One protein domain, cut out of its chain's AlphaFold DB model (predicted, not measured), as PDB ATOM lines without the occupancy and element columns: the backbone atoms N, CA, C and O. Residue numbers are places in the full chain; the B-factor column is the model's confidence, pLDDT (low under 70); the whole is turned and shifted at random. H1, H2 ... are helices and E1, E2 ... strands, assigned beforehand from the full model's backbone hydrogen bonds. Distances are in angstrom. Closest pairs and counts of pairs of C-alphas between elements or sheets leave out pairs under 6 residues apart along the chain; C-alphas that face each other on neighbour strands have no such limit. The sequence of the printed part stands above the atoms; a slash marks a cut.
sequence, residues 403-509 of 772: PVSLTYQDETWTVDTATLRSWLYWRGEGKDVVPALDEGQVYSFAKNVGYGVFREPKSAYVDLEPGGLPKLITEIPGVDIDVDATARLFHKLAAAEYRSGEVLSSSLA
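What this domain is: This is residues 403 to 509 of the 772 residues of the protein "Peptidoglycan binding domain-containing protein" of Chloroflexia bacterium (UniProt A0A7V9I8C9). A small body, a three-stranded sheet E2 E1 E8 with the crossing helices H2 and H3 over one face and the other face bare, has hairpins sticking out at opposite ends. At one end, next to H1, is the hairpin E3 E4; at the other, a long thin arm of two chain stretches ends in the hairpin E5 E6 and makes much of the length. A small pair of strands, E7 and E9, lies by H2 where the arm begins. The 107 printed residues hold three named helices and nine named strands, in the order E1 E2 H1 E3 E4 H2 E5 E6 E7 H3 E8 E9, a mixed class; the sheet E2 E1 E8 is mixed and the two-stranded ones are antiparallel. The whole is extended, with a radius of gyration of the C-alphas of 20.5 A and spans of 80 by 23 by 18 A.

How they stand to each other: E1, residues 404 to 408, is the inner strand; E2, residues 411 to 415, is antiparallel to it, a hairpin with N 406 and O 413 at 2.9 A. E8, residues 500 to 502, is parallel to E1, with N 407 and O 501 at 2.9 A. H2, residues 439 to 453, and H3, residues 483 to 495, are on the same face of this sheet, two layers, helices on one face of a sheet. H2 is over E2 and E1 at a height of 9.8 A, along the strands at 20 degrees to E1 on the local plane. H3, at a height of 9.0 A, is over E1 and only just over E8, with 3 C-alphas falling on E8; it is only just slantwise, at 31 degrees to E1 on the local plane. H2 and H3 touch, closest at the C-alphas of Ala 446 and Ala 487, 5.4 A, at a steep tilt of 63 degrees, opposite ways. H1, residues 417 to 423, is close to H2 but not clearly touching, the C-alphas of Trp 423 and Gln 441 being closest at 6.7 A. E3, residues 424 to 427, and E4, residues 434 to 437, form an antiparallel hairpin, with N 434 and O 427 at 2.8 A. E7, residues 478 to 481, is antiparallel to E9, residues 505 to 508, with N 506 and O 480 at 2.8 A; the closest C-alphas of H2 and E7, those of Gly 450 and Ile 481, are 5.8 A apart. E5, residues 461 to 463, and E6, residues 471 to 473, form an antiparallel hairpin, with N 463 and O 471 at 2.8 A; E6 is apart from H2. In H1, H2 and H3 every O i to N i+4 pair is within hydrogen-bond range.

Where its parts are: E1 begins at C-alpha 404, (-29.773, 12.024, 2.098), and is 13.9 A long; E2 is 13.7 A. H2 is 20.9 A long, from C-alpha 439 at (-24.734, -1.806, 4.248), and H3 is 18.6 A. E8 runs on into E9 across a break of 2 residues, at 24 degrees, and E9 ends at C-alpha 508, (-44.177, -5.034, -13.854).

The domain as a whole: The two C-alphas farthest apart, those of Lys 431 and Gly 467, are 80.7 A apart. The printed part has no cut and no long link; the links E3 to E4, H2 to E5 and E5 to E6 are short, the others tight. The mean pLDDT of the printed part is 89.7, and residues 464 to 468 are under 70.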
ATOM      1  N   PRO A 403     -28.501  15.380   5.522       95.38
ATOM      2  CA  PRO A 403     -29.457  14.341   5.149       95.38
ATOM      3  C   PRO A 403     -29.253  13.830   3.718       95.38
ATOM      4  O   PRO A 403     -28.694  14.531   2.869       95.38
ATOM      5  N   VAL A 404     -29.712  12.608   3.450       97.44
ATOM      6  CA  VAL A 404     -29.773  12.024   2.098       97.44
ATOM      7  C   VAL A 404     -31.224  11.704   1.787       97.44
ATOM      8  O   VAL A 404     -31.888  11.086   2.618       97.44
ATOM      9  N   SER A 405     -31.704  12.107   0.614       96.31
ATOM     10  CA  SER A 405     -33.093  11.894   0.202       96.31
ATOM     11  C   SER A 405     -33.186  11.096  -1.091       96.31
ATOM     12  O   SER A 405     -32.411  11.308  -2.025       96.31
ATOM     13  N   LEU A 406     -34.153  10.189  -1.148       97.25
ATOM     14  CA  LEU A 406     -34.573   9.507  -2.363       97.25
ATOM     15  C   LEU A 406     -35.987   9.958  -2.720       97.25
ATOM     16  O   LEU A 406     -36.819  10.102  -1.825       97.25
ATOM     17  N   THR A 407     -36.247  10.187  -4.002       95.06
ATOM     18  CA  THR A 407     -37.544  10.667  -4.495       95.06
ATOM     19  C   THR A 407     -38.116   9.722  -5.542       95.06
ATOM     20  O   THR A 407     -37.373   9.163  -6.348       95.06
ATOM     21  N   TYR A 408     -39.434   9.565  -5.553       93.94
ATOM     22  CA  TYR A 408     -40.166   8.892  -6.622       93.94
ATOM     23  C   TYR A 408     -41.501   9.607  -6.810       93.94
ATOM     24  O   TYR A 408     -42.317   9.625  -5.889       93.94
ATOM     25  N   GLN A 409     -41.710  10.212  -7.982       89.00
ATOM     26  CA  GLN A 409     -42.854  11.099  -8.230       89.00
ATOM     27  C   GLN A 409     -42.959  12.177  -7.127       89.00
ATOM     28  O   GLN A 409     -41.999  12.918  -6.919       89.00
ATOM     29  N   ASP A 410     -44.079  12.240  -6.401       89.81
ATOM     30  CA  ASP A 410     -44.321  13.221  -5.334       89.81
ATOM     31  C   ASP A 410     -43.869  12.739  -3.937       89.81
ATOM     32  O   ASP A 410     -43.956  13.482  -2.956       89.81
ATOM     33  N   GLU A 411     -43.377  11.503  -3.818       92.69
ATOM     34  CA  GLU A 411     -42.941  10.915  -2.549       92.69
ATOM     35  C   GLU A 411     -41.433  11.121  -2.316       92.69
ATOM     36  O   GLU A 411     -40.610  11.049  -3.233       92.69
ATOM     37  N   THR A 412     -41.049  11.394  -1.063       95.31
ATOM     38  CA  THR A 412     -39.651  11.602  -0.649       95.31
ATOM     39  C   THR A 412     -39.350  10.846   0.640       95.31
ATOM     40  O   THR A 412     -40.034  11.019   1.648       95.31
ATOM     41  N   TRP A 413     -38.266  10.071   0.637       97.06
ATOM     42  CA  TRP A 413     -37.732   9.390   1.814       97.06
ATOM     43  C   TRP A 413     -36.385   9.996   2.183       97.06
ATOM     44  O   TRP A 413     -35.441   9.938   1.396       97.06
ATOM     45  N   THR A 414     -36.276  10.548   3.390       96.88
ATOM     46  CA  THR A 414     -35.059  11.214   3.870       96.88
ATOM     47  C   THR A 414     -34.465  10.473   5.059       96.88
ATOM     48  O   THR A 414     -35.153  10.198   6.039       96.88
ATOM     49  N   VAL A 415     -33.160  10.211   5.005       97.19
ATOM     50  CA  VAL A 415     -32.369   9.756   6.152       97.19
ATOM     51  C   VAL A 415     -31.686  10.969   6.770       97.19
ATOM     52  O   VAL A 415     -30.851  11.616   6.132       97.19
ATOM     53  N   ASP A 416     -32.054  11.294   8.008       95.00
ATOM     54  CA  ASP A 416     -31.496  12.433   8.734       95.00
ATOM     55  C   ASP A 416     -30.055  12.195   9.229       95.00
ATOM     56  O   ASP A 416     -29.500  11.093   9.186       95.00
ATOM     57  N   THR A 417     -29.418  13.259   9.721       93.94
ATOM     58  CA  THR A 417     -28.018  13.205  10.169       93.94
ATOM     59  C   THR A 417     -27.821  12.363  11.430       93.94
ATOM     60  O   THR A 417     -26.713  11.884  11.666       93.94
ATOM     61  N   ALA A 418     -28.848  12.186  12.268       92.44
ATOM     62  CA  ALA A 418     -28.765  11.352  13.467       92.44
ATOM     63  C   ALA A 418     -28.760   9.864  13.091       92.44
ATOM     64  O   ALA A 418     -27.962   9.084  13.612       92.44
ATOM     65  N   THR A 419     -29.577   9.502  12.111       94.88
ATOM     66  CA  THR A 419     -29.670   8.158  11.555       94.88
ATOM     67  C   THR A 419     -28.399   7.807  10.785       94.88
ATOM     68  O   THR A 419     -27.782   6.784  11.075       94.88
ATOM     69  N   LEU A 420     -27.897   8.701   9.922       95.19
ATOM     70  CA  LEU A 420     -26.604   8.517   9.241       95.19
ATOM     71  C   LEU A 420     -25.438   8.337  10.226       95.19
ATOM     72  O   LEU A 420     -24.553   7.518   9.995       95.19
ATOM     73  N   ARG A 421     -25.449   9.066  11.352       93.44
ATOM     74  CA  ARG A 421     -24.481   8.878  12.446       93.44
ATOM     75  C   ARG A 421     -24.570   7.485  13.063       93.44
ATOM     76  O   ARG A 421     -23.530   6.908  13.360       93.44
ATOM     77  N   SER A 422     -25.778   6.957  13.250       93.75
ATOM     78  CA  SER A 422     -25.978   5.605  13.787       93.75
ATOM     79  C   SER A 422     -25.509   4.504  12.830       93.75
ATOM     80  O   SER A 422     -25.162   3.417  13.278       93.75
ATOM     81  N   TRP A 423     -25.460   4.795  11.526       96.12
ATOM     82  CA  TRP A 423     -24.986   3.866  10.495       96.12
ATOM     83  C   TRP A 423     -23.486   3.996  10.220       96.12
ATOM     84  O   TRP A 423     -22.921   3.156   9.523       96.12
ATOM     85  N   LEU A 424     -22.829   5.042  10.725       95.38
ATOM     86  CA  LEU A 424     -21.402   5.255  10.517       95.38
ATOM     87  C   LEU A 424     -20.586   4.193  11.258       95.38
ATOM     88  O   LEU A 424     -20.648   4.076  12.481       95.38
ATOM     89  N   TYR A 425     -19.716   3.514  10.523       94.00
ATOM     90  CA  TYR A 425     -18.708   2.624  11.081       94.00
ATOM     91  C   TYR A 425     -17.347   2.849  10.411       94.00
ATOM     92  O   TYR A 425     -17.235   3.499   9.367       94.00
ATOM     93  N   TRP A 426     -16.289   2.339  11.039       93.75
ATOM     94  CA  TRP A 426     -14.911   2.468  10.560       93.75
ATOM     95  C   TRP A 426     -14.417   1.117  10.043       93.75
ATOM     96  O   TRP A 426     -14.427   0.134  10.779       93.75
ATOM     97  N   ARG A 427     -13.969   1.067   8.785       92.38
ATOM     98  CA  ARG A 427     -13.260  -0.084   8.206       92.38
ATOM     99  C   ARG A 427     -11.755   0.100   8.346       92.38
ATOM    100  O   ARG A 427     -11.275   1.216   8.175       92.38
ATOM    101  N   GLY A 428     -11.020  -0.986   8.566       90.50
ATOM    102  CA  GLY A 428      -9.567  -0.944   8.768       90.50
ATOM    103  C   GLY A 428      -9.171  -0.563  10.197       90.50
ATOM    104  O   GLY A 428     -10.024  -0.371  11.062       90.50
ATOM    105  N   GLU A 429      -7.866  -0.461  10.447       87.81
ATOM    106  CA  GLU A 429      -7.307  -0.205  11.780       87.81
ATOM    107  C   GLU A 429      -6.214   0.874  11.749       87.81
ATOM    108  O   GLU A 429      -5.583   1.143  10.725       87.81
ATOM    109  N   GLY A 430      -5.972   1.503  12.902       89.62
ATOM    110  CA  GLY A 430      -4.890   2.471  13.075       89.62
ATOM    111  C   GLY A 430      -5.018   3.690  12.157       89.62
ATOM    112  O   GLY A 430      -5.988   4.439  12.242       89.62
ATOM    113  N   LYS A 431      -4.006   3.911  11.312       89.25
ATOM    114  CA  LYS A 431      -3.952   5.033  10.360       89.25
ATOM    115  C   LYS A 431      -4.767   4.797   9.083       89.25
ATOM    116  O   LYS A 431      -5.065   5.753   8.379       89.25
ATOM    117  N   ASP A 432      -5.135   3.547   8.807       90.56
ATOM    118  CA  ASP A 432      -5.783   3.130   7.558       90.56
ATOM    119  C   ASP A 432      -7.315   3.051   7.701       90.56
ATOM    120  O   ASP A 432      -7.999   2.409   6.904       90.56
ATOM    121  N   VAL A 433      -7.870   3.704   8.729       93.38
ATOM    122  CA  VAL A 433      -9.315   3.741   8.977       93.38
ATOM    123  C   VAL A 433     -10.058   4.513   7.885       93.38
ATOM    124  O   VAL A 433      -9.729   5.653   7.553       93.38
ATOM    125  N   VAL A 434     -11.119   3.909   7.353       94.31
ATOM    126  CA  VAL A 434     -11.983   4.489   6.320       94.31
ATOM    127  C   VAL A 434     -13.429   4.487   6.821       94.31
ATOM    128  O   VAL A 434     -13.941   3.419   7.160       94.31
ATOM    129  N   PRO A 435     -14.112   5.643   6.867       95.56
ATOM    130  CA  PRO A 435     -15.510   5.691   7.278       95.56
ATOM    131  C   PRO A 435     -16.426   5.113   6.195       95.56
ATOM    132  O   PRO A 435     -16.200   5.329   5.001       95.56
ATOM    133  N   ALA A 436     -17.469   4.406   6.614       94.81
ATOM    134  CA  ALA A 436     -18.499   3.845   5.747       94.81
ATOM    135  C   ALA A 436     -19.865   3.851   6.455       94.81
ATOM    136  O   ALA A 436     -19.933   3.994   7.675       94.81
ATOM    137  N   LEU A 437     -20.945   3.715   5.682       95.88
ATOM    138  CA  LEU A 437     -22.305   3.536   6.199       95.88
ATOM    139  C   LEU A 437     -22.669   2.054   6.163       95.88
ATOM    140  O   LEU A 437     -22.345   1.389   5.178       95.88
ATOM    141  N   ASP A 438     -23.299   1.557   7.223       96.31
ATOM    142  CA  ASP A 438     -23.710   0.160   7.375       96.31
ATOM    143  C   ASP A 438     -24.572  -0.302   6.190       96.31
ATOM    144  O   ASP A 438     -25.630   0.265   5.909       96.31
ATOM    145  N   GLU A 439     -24.099  -1.327   5.479       93.75
ATOM    146  CA  GLU A 439     -24.734  -1.806   4.248       93.75
ATOM    147  C   GLU A 439     -26.124  -2.403   4.515       93.75
ATOM    148  O   GLU A 439     -27.038  -2.213   3.713       93.75
ATOM    149  N   GLY A 440     -26.325  -3.062   5.660       91.94
ATOM    150  CA  GLY A 440     -27.611  -3.653   6.030       91.94
ATOM    151  C   GLY A 440     -28.666  -2.597   6.357       91.94
ATOM    152  O   GLY A 440     -29.835  -2.745   5.988       91.94
ATOM    153  N   GLN A 441     -28.258  -1.502   6.999       97.12
ATOM    154  CA  GLN A 441     -29.138  -0.366   7.275       97.12
ATOM    155  C   GLN A 441     -29.529   0.377   5.994       97.12
ATOM    156  O   GLN A 441     -30.711   0.653   5.778       97.12
ATOM    157  N   VAL A 442     -28.563   0.634   5.105       96.44
ATOM    158  CA  VAL A 442     -28.828   1.255   3.797       96.44
ATOM    159  C   VAL A 442     -29.749   0.373   2.949       96.44
ATOM    160  O   VAL A 442     -30.703   0.879   2.359       96.44
ATOM    161  N   TYR A 443     -29.529  -0.943   2.934       94.44
ATOM    162  CA  TYR A 443     -30.401  -1.891   2.239       94.44
ATOM    163  C   TYR A 443     -31.821  -1.910   2.821       94.44
ATOM    164  O   TYR A 443     -32.803  -1.883   2.081       94.44
ATOM    165  N   SER A 444     -31.951  -1.892   4.151       93.06
ATOM    166  CA  SER A 444     -33.258  -1.839   4.824       93.06
ATOM    167  C   SER A 444     -34.020  -0.558   4.482       93.06
ATOM    168  O   SER A 444     -35.224  -0.600   4.234       93.06
ATOM    169  N   PHE A 445     -33.321   0.576   4.403       96.19
ATOM    170  CA  PHE A 445     -33.902   1.826   3.926       96.19
ATOM    171  C   PHE A 445     -34.348   1.735   2.461       96.19
ATOM    172  O   PHE A 445     -35.490   2.073   2.164       96.19
ATOM    173  N   ALA A 446     -33.509   1.212   1.562       93.94
ATOM    174  CA  ALA A 446     -33.869   1.015   0.155       93.94
ATOM    175  C   ALA A 446     -35.093   0.094  -0.013       93.94
ATOM    176  O   ALA A 446     -35.969   0.359  -0.831       93.94
ATOM    177  N   LYS A 447     -35.207  -0.949   0.815       92.00
ATOM    178  CA  LYS A 447     -36.375  -1.835   0.850       92.00
ATOM    179  C   LYS A 447     -37.644  -1.107   1.306       92.00
ATOM    180  O   LYS A 447     -38.707  -1.322   0.733       92.00
ATOM    181  N   ASN A 448     -37.535  -0.217   2.294       92.94
ATOM    182  CA  ASN A 448     -38.657   0.622   2.728       92.94
ATOM    183  C   ASN A 448     -39.119   1.585   1.629       92.94
ATOM    184  O   ASN A 448     -40.321   1.781   1.469       92.94
ATOM    185  N   VAL A 449     -38.187   2.141   0.851       93.00
ATOM    186  CA  VAL A 449     -38.517   2.920  -0.352       93.00
ATOM    187  C   VAL A 449     -39.255   2.044  -1.367       93.00
ATOM    188  O   VAL A 449     -40.287   2.452  -1.885       93.00
ATOM    189  N   GLY A 450     -38.797   0.805  -1.579       91.00
ATOM    190  CA  GLY A 450     -39.470  -0.161  -2.451       91.00
ATOM    191  C   GLY A 450     -40.911  -0.441  -2.044       91.00
ATOM    192  O   GLY A 450     -41.793  -0.409  -2.891       91.00
ATOM    193  N   TYR A 451     -41.188  -0.598  -0.747       88.19
ATOM    194  CA  TYR A 451     -42.566  -0.742  -0.263       88.19
ATOM    195  C   TYR A 451     -43.450   0.478  -0.544       88.19
ATOM    196  O   TYR A 451     -44.645   0.315  -0.772       88.19
ATOM    197  N   GLY A 452     -42.880   1.685  -0.529       88.00
ATOM    198  CA  GLY A 452     -43.604   2.908  -0.874       88.00
ATOM    199  C   GLY A 452     -43.870   3.050  -2.374       88.00
ATOM    200  O   GLY A 452     -44.958   3.466  -2.768       88.00
ATOM    201  N   VAL A 453     -42.921   2.630  -3.218       91.12
ATOM    202  CA  VAL A 453     -43.042   2.689  -4.686       91.12
ATOM    203  C   VAL A 453     -43.889   1.547  -5.257       91.12
ATOM    204  O   VAL A 453     -44.574   1.750  -6.256       91.12
ATOM    205  N   PHE A 454     -43.878   0.367  -4.633       89.62
ATOM    206  CA  PHE A 454     -44.498  -0.837  -5.181       89.62
ATOM    207  C   PHE A 454     -45.986  -0.638  -5.505       89.62
ATOM    208  O   PHE A 454     -46.779  -0.182  -4.670       89.62
ATOM    209  N   ARG A 455     -46.376  -1.008  -6.726       89.62
ATOM    210  CA  ARG A 455     -47.768  -1.087  -7.184       89.62
ATOM    211  C   ARG A 455     -47.966  -2.449  -7.840       89.62
ATOM    212  O   ARG A 455     -47.256  -2.787  -8.782       89.62
ATOM    213  N   GLU A 456     -48.920  -3.225  -7.341       83.38
ATOM    214  CA  GLU A 456     -49.213  -4.556  -7.879       83.38
ATOM    215  C   GLU A 456     -49.797  -4.453  -9.303       83.38
ATOM    216  O   GLU A 456     -50.704  -3.639  -9.520       83.38
ATOM    217  N   PRO A 457     -49.303  -5.246 -10.277       85.81
ATOM    218  CA  PRO A 457     -49.894  -5.286 -11.608       85.81
ATOM    219  C   PRO A 457     -51.295  -5.907 -11.557       85.81
ATOM    220  O   PRO A 457     -51.527  -6.894 -10.863       85.81
ATOM    221  N   LYS A 458     -52.233  -5.356 -12.328       83.38
ATOM    222  CA  LYS A 458     -53.587  -5.905 -12.474       83.38
ATOM    223  C   LYS A 458     -53.757  -6.478 -13.872       83.38
ATOM    224  O   LYS A 458     -53.582  -5.759 -14.852       83.38
ATOM    225  N   SER A 459     -54.104  -7.756 -13.949       83.62
ATOM    226  CA  SER A 459     -54.368  -8.444 -15.212       83.62
ATOM    227  C   SER A 459     -55.663  -7.979 -15.870       83.62
ATOM    228  O   SER A 459     -56.599  -7.559 -15.184       83.62
ATOM    229  N   ALA A 460     -55.709  -8.078 -17.197       80.25
ATOM    230  CA  ALA A 460     -56.935  -7.926 -17.963       80.25
ATOM    231  C   ALA A 460     -57.927  -9.060 -17.644       80.25
ATOM    232  O   ALA A 460     -57.525 -10.151 -17.235       80.25
ATOM    233  N   TYR A 461     -59.222  -8.798 -17.821       78.94
ATOM    234  CA  TYR A 461     -60.286  -9.798 -17.692       78.94
ATOM    235  C   TYR A 461     -61.523  -9.386 -18.499       78.94
ATOM    236  O   TYR A 461     -61.713  -8.207 -18.800       78.94
ATOM    237  N   VAL A 462     -62.384 -10.351 -18.829       75.81
ATOM    238  CA  VAL A 462     -63.690 -10.088 -19.449       75.81
ATOM    239  C   VAL A 462     -64.764 -10.057 -18.363       75.81
ATOM    240  O   VAL A 462     -64.947 -11.025 -17.628       75.81
ATOM    241  N   ASP A 463     -65.470  -8.938 -18.260       76.25
ATOM    242  CA  ASP A 463     -66.594  -8.744 -17.351       76.25
ATOM    243  C   ASP A 463     -67.908  -9.178 -18.021       76.25
ATOM    244  O   ASP A 463     -68.234  -8.721 -19.122       76.25
ATOM    245  N   LEU A 464     -68.651 -10.068 -17.356       68.62
ATOM    246  CA  LEU A 464     -69.954 -10.595 -17.778       68.62
ATOM    247  C   LEU A 464     -70.997 -10.268 -16.701       68.62
ATOM    248  O   LEU A 464     -71.374 -11.116 -15.887       68.62
ATOM    249  N   GLU A 465     -71.449  -9.017 -16.659       65.19
ATOM    250  CA  GLU A 465     -72.535  -8.622 -15.760       65.19
ATOM    251  C   GLU A 465     -73.811  -9.438 -16.087       65.19
ATOM    252  O   GLU A 465     -74.140  -9.594 -17.264       65.19
ATOM    253  N   PRO A 466     -74.569  -9.958 -15.099       59.25
ATOM    254  CA  PRO A 466     -75.787 -10.727 -15.365       59.25
ATOM    255  C   PRO A 466     -76.806  -9.941 -16.206       59.25
ATOM    256  O   PRO A 466     -77.365  -8.944 -15.746       59.25
ATOM    257  N   GLY A 467     -77.060 -10.404 -17.434       60.31
ATOM    258  CA  GLY A 467     -77.925  -9.727 -18.410       60.31
ATOM    259  C   GLY A 467     -77.279  -8.532 -19.125       60.31
ATOM    260  O   GLY A 467     -77.979  -7.793 -19.811       60.31
ATOM    261  N   GLY A 468     -75.972  -8.315 -18.956       66.81
ATOM    262  CA  GLY A 468     -75.171  -7.338 -19.689       66.81
ATOM    263  C   GLY A 468     -74.372  -7.981 -20.826       66.81
ATOM    264  O   GLY A 468     -74.122  -9.184 -20.834       66.81
ATOM    265  N   LEU A 469     -73.962  -7.163 -21.798       73.94
ATOM    266  CA  LEU A 469     -73.028  -7.593 -22.841       73.94
ATOM    267  C   LEU A 469     -71.596  -7.698 -22.278       73.94
ATOM    268  O   LEU A 469     -71.248  -6.910 -21.392       73.94
ATOM    269  N   PRO A 470     -70.757  -8.601 -22.819       75.31
ATOM    270  CA  PRO A 470     -69.362  -8.738 -22.411       75.31
ATOM    271  C   PRO A 470     -68.572  -7.433 -22.539       75.31
ATOM    272  O   PRO A 470     -68.733  -6.701 -23.518       75.31
ATOM    273  N   LYS A 471     -67.674  -7.157 -21.585       81.50
ATOM    274  CA  LYS A 471     -66.731  -6.024 -21.644       81.50
ATOM    275  C   LYS A 471     -65.305  -6.488 -21.352       81.50
ATOM    276  O   LYS A 471     -65.060  -7.071 -20.303       81.50
ATOM    277  N   LEU A 472     -64.353  -6.180 -22.232       83.19
ATOM    278  CA  LEU A 472     -62.929  -6.419 -21.977       83.19
ATOM    279  C   LEU A 472     -62.346  -5.288 -21.115       83.19
ATOM    280  O   LEU A 472     -62.275  -4.137 -21.549       83.19
ATOM    281  N   ILE A 473     -61.929  -5.613 -19.892       84.25
ATOM    282  CA  ILE A 473     -61.229  -4.699 -18.989       84.25
ATOM    283  C   ILE A 473     -59.726  -4.881 -19.190       84.25
ATOM    284  O   ILE A 473     -59.200  -5.977 -19.006       84.25
ATOM    285  N   THR A 474     -59.035  -3.805 -19.570       85.19
ATOM    286  CA  THR A 474     -57.596  -3.830 -19.858       85.19
ATOM    287  C   THR A 474     -56.752  -3.919 -18.593       85.19
ATOM    288  O   THR A 474     -57.137  -3.446 -17.521       85.19
ATOM    289  N   GLU A 475     -55.557  -4.473 -18.745       85.69
ATOM    290  CA  GLU A 475     -54.532  -4.541 -17.718       85.69
ATOM    291  C   GLU A 475     -54.106  -3.159 -17.186       85.69
ATOM    292  O   GLU A 475     -54.196  -2.136 -17.870       85.69
ATOM    293  N   ILE A 476     -53.561  -3.138 -15.968       86.88
ATOM    294  CA  ILE A 476     -52.826  -1.997 -15.411       86.88
ATOM    295  C   ILE A 476     -51.428  -2.497 -15.025       86.88
ATOM    296  O   ILE A 476     -51.326  -3.346 -14.134       86.88
ATOM    297  N   PRO A 477     -50.348  -1.994 -15.656       84.81
ATOM    298  CA  PRO A 477     -48.989  -2.370 -15.289       84.81
ATOM    299  C   PRO A 477     -48.675  -2.027 -13.831       84.81
ATOM    300  O   PRO A 477     -49.082  -0.982 -13.318       84.81
ATOM    301  N   GLY A 478     -47.933  -2.909 -13.175       86.94
ATOM    302  CA  GLY A 478     -47.408  -2.670 -11.838       86.94
ATOM    303  C   GLY A 478     -46.123  -1.851 -11.888       86.94
ATOM    304  O   GLY A 478     -45.571  -1.580 -12.955       86.94
ATOM    305  N   VAL A 479     -45.614  -1.481 -10.722       90.12
ATOM    306  CA  VAL A 479     -44.355  -0.748 -10.577       90.12
ATOM    307  C   VAL A 479     -43.555  -1.377  -9.451       90.12
ATOM    308  O   VAL A 479     -44.101  -1.641  -8.383       90.12
ATOM    309  N   ASP A 480     -42.263  -1.581  -9.677       90.12
ATOM    310  CA  ASP A 480     -41.320  -2.023  -8.649       90.12
ATOM    311  C   ASP A 480     -39.948  -1.372  -8.853       90.12
ATOM    312  O   ASP A 480     -39.680  -0.793  -9.910       90.12
ATOM    313  N   ILE A 481     -39.068  -1.448  -7.859       92.06
ATOM    314  CA  ILE A 481     -37.704  -0.911  -7.923       92.06
ATOM    315  C   ILE A 481     -36.668  -2.021  -7.740       92.06
ATOM    316  O   ILE A 481     -36.881  -2.993  -7.021       92.06
ATOM    317  N   ASP A 482     -35.479  -1.823  -8.305       92.81
ATOM    318  CA  ASP A 482     -34.310  -2.617  -7.926       92.81
ATOM    319  C   ASP A 482     -33.761  -2.080  -6.589       92.81
ATOM    320  O   ASP A 482     -33.147  -1.005  -6.521       92.81
ATOM    321  N   VAL A 483     -34.003  -2.824  -5.506       91.69
ATOM    322  CA  VAL A 483     -33.566  -2.471  -4.144       91.69
ATOM    323  C   VAL A 483     -32.041  -2.346  -4.059       91.69
ATOM    324  O   VAL A 483     -31.537  -1.426  -3.411       91.69
ATOM    325  N   ASP A 484     -31.291  -3.204  -4.752       93.25
ATOM    326  CA  ASP A 484     -29.828  -3.164  -4.751       93.25
ATOM    327  C   ASP A 484     -29.302  -1.949  -5.525       93.25
ATOM    328  O   ASP A 484     -28.361  -1.278  -5.088       93.25
ATOM    329  N   ALA A 485     -29.911  -1.619  -6.667       93.75
ATOM    330  CA  ALA A 485     -29.590  -0.394  -7.403       93.75
ATOM    331  C   ALA A 485     -29.907   0.857  -6.581       93.75
ATOM    332  O   ALA A 485     -29.124   1.811  -6.585       93.75
ATOM    333  N   THR A 486     -31.001   0.826  -5.826       95.31
ATOM    334  CA  THR A 486     -31.424   1.913  -4.941       95.31
ATOM    335  C   THR A 486     -30.454   2.092  -3.770       95.31
ATOM    336  O   THR A 486     -30.038   3.215  -3.479       95.31
ATOM    337  N   ALA A 487     -29.984   1.003  -3.155       95.12
ATOM    338  CA  ALA A 487     -28.940   1.050  -2.130       95.12
ATOM    339  C   ALA A 487     -27.611   1.606  -2.685       95.12
ATOM    340  O   ALA A 487     -26.972   2.459  -2.059       95.12
ATOM    341  N   ARG A 488     -27.210   1.203  -3.902       95.31
ATOM    342  CA  ARG A 488     -26.029   1.766  -4.589       95.31
ATOM    343  C   ARG A 488     -26.183   3.261  -4.877       95.31
ATOM    344  O   ARG A 488     -25.227   4.018  -4.690       95.31
ATOM    345  N   LEU A 489     -27.370   3.696  -5.307       95.50
ATOM    346  CA  LEU A 489     -27.684   5.111  -5.504       95.50
ATOM    347  C   LEU A 489     -27.557   5.884  -4.189       95.50
ATOM    348  O   LEU A 489     -26.904   6.925  -4.166       95.50
ATOM    349  N   PHE A 490     -28.092   5.350  -3.090       97.19
ATOM    350  CA  PHE A 490     -27.973   5.970  -1.774       97.19
ATOM    351  C   PHE A 490     -26.509   6.176  -1.368       97.19
ATOM    352  O   PHE A 490     -26.131   7.282  -0.988       97.19
ATOM    353  N   HIS A 491     -25.651   5.159  -1.513       95.31
ATOM    354  CA  HIS A 491     -24.216   5.302  -1.232       95.31
ATOM    355  C   HIS A 491     -23.548   6.371  -2.104       95.31
ATOM    356  O   HIS A 491     -22.723   7.145  -1.610       95.31
ATOM    357  N   LYS A 492     -23.915   6.444  -3.388       95.00
ATOM    358  CA  LYS A 492     -23.414   7.471  -4.309       95.00
ATOM    359  C   LYS A 492     -23.829   8.875  -3.858       95.00
ATOM    360  O   LYS A 492     -22.985   9.765  -3.835       95.00
ATOM    361  N   LEU A 493     -25.088   9.061  -3.465       96.25
ATOM    362  CA  LEU A 493     -25.612  10.336  -2.964       96.25
ATOM    363  C   LEU A 493     -24.996  10.717  -1.615       96.25
ATOM    364  O   LEU A 493     -24.610  11.864  -1.425       96.25
ATOM    365  N   ALA A 494     -24.817   9.758  -0.704       94.06
ATOM    366  CA  ALA A 494     -24.182   9.985   0.592       94.06
ATOM    367  C   ALA A 494     -22.711  10.427   0.475       94.06
ATOM    368  O   ALA A 494     -22.189  11.079   1.379       94.06
ATOM    369  N   ALA A 495     -22.031  10.087  -0.623       91.75
ATOM    370  CA  ALA A 495     -20.677  10.549  -0.917       91.75
ATOM    371  C   ALA A 495     -20.636  11.839  -1.762       91.75
ATOM    372  O   ALA A 495     -19.582  12.466  -1.857       91.75
ATOM    373  N   ALA A 496     -21.750  12.244  -2.373       92.69
ATOM    374  CA  ALA A 496     -21.829  13.402  -3.255       92.69
ATOM    375  C   ALA A 496     -22.117  14.709  -2.494       92.69
ATOM    376  O   ALA A 496     -22.548  14.703  -1.341       92.69
ATOM    377  N   GLU A 497     -21.880  15.841  -3.161       89.19
ATOM    378  CA  GLU A 497     -22.304  17.172  -2.693       89.19
ATOM    379  C   GLU A 497     -23.827  17.341  -2.801       89.19
ATOM    380  O   GLU A 497     -24.476  17.864  -1.900       89.19
ATOM    381  N   TYR A 498     -24.417  16.844  -3.894       89.69
ATOM    382  CA  TYR A 498     -25.865  16.793  -4.069       89.69
ATOM    383  C   TYR A 498     -26.402  15.458  -3.550       89.69
ATOM    384  O   TYR A 498     -26.104  14.400  -4.106       89.69
ATOM    385  N   ARG A 499     -27.177  15.513  -2.463       94.56
ATOM    386  CA  ARG A 499     -27.579  14.341  -1.663       94.56
ATOM    387  C   ARG A 499     -29.051  13.960  -1.835       94.56
ATOM    388  O   ARG A 499     -29.625  13.321  -0.960       94.56
ATOM    389  N   SER A 500     -29.665  14.370  -2.943       95.06
ATOM    390  CA  SER A 500     -31.021  13.970  -3.328       95.06
ATOM    391  C   SER A 500     -30.981  13.272  -4.681       95.06
ATOM    392  O   SER A 500     -30.223  13.693  -5.552       95.06
ATOM    393  N   GLY A 501     -31.776  12.228  -4.893       93.44
ATOM    394  CA  GLY A 501     -31.821  11.559  -6.192       93.44
ATOM    395  C   GLY A 501     -33.091  10.761  -6.416       93.44
ATOM    396  O   GLY A 501     -33.719  10.293  -5.471       93.44
ATOM    397  N   GLU A 502     -33.448  10.616  -7.684       94.25
ATOM    398  CA  GLU A 502     -34.645   9.899  -8.100       94.25
ATOM    399  C   GLU A 502     -34.387   8.393  -8.178       94.25
ATOM    400  O   GLU A 502     -33.346   7.947  -8.673       94.25
ATOM    401  N   VAL A 503     -35.331   7.611  -7.662       93.94
ATOM    402  CA  VAL A 503     -35.280   6.151  -7.684       93.94
ATOM    403  C   VAL A 503     -35.723   5.652  -9.051       93.94
ATOM    404  O   VAL A 503     -36.733   6.095  -9.592       93.94
ATOM    405  N   LEU A 504     -34.980   4.696  -9.607       89.69
ATOM    406  CA  LEU A 504     -35.353   4.058 -10.862       89.69
ATOM    407  C   LEU A 504     -36.403   2.978 -10.597       89.69
ATOM    408  O   LEU A 504     -36.134   2.009  -9.888       89.69
ATOM    409  N   SER A 505     -37.578   3.138 -11.201       88.88
ATOM    410  CA  SER A 505     -38.626   2.121 -11.213       88.88
ATOM    411  C   SER A 505     -38.641   1.340 -12.524       88.88
ATOM    412  O   SER A 505     -38.342   1.876 -13.591       88.88
ATOM    413  N   SER A 506     -39.082   0.094 -12.446       86.06
ATOM    414  CA  SER A 506     -39.398  -0.770 -13.575       86.06
ATOM    415  C   SER A 506     -40.893  -1.075 -13.600       86.06
ATOM    416  O   SER A 506     -41.533  -1.170 -12.553       86.06
ATOM    417  N   SER A 507     -41.445  -1.204 -14.806       85.62
ATOM    418  CA  SER A 507     -42.823  -1.649 -14.996       85.62
ATOM    419  C   SER A 507     -42.898  -3.161 -14.796       85.62
ATOM    420  O   SER A 507     -42.102  -3.898 -15.384       85.62
ATOM    421  N   LEU A 508     -43.847  -3.620 -13.985       84.62
ATOM    422  CA  LEU A 508     -44.177  -5.034 -13.854       84.62
ATOM    423  C   LEU A 508     -45.300  -5.375 -14.828       84.62
ATOM    424  O   LEU A 508     -46.375  -4.769 -14.792       84.62
ATOM    425  N   ALA A 509     -45.050  -6.360 -15.688       79.19
ATOM    426  CA  ALA A 509     -46.065  -6.849 -16.604       79.19
ATOM    427  C   ALA A 509     -47.215  -7.526 -15.827       79.19
ATOM    428  O   ALA A 509     -46.954  -8.231 -14.845       79.19
TER     429      ALA A 509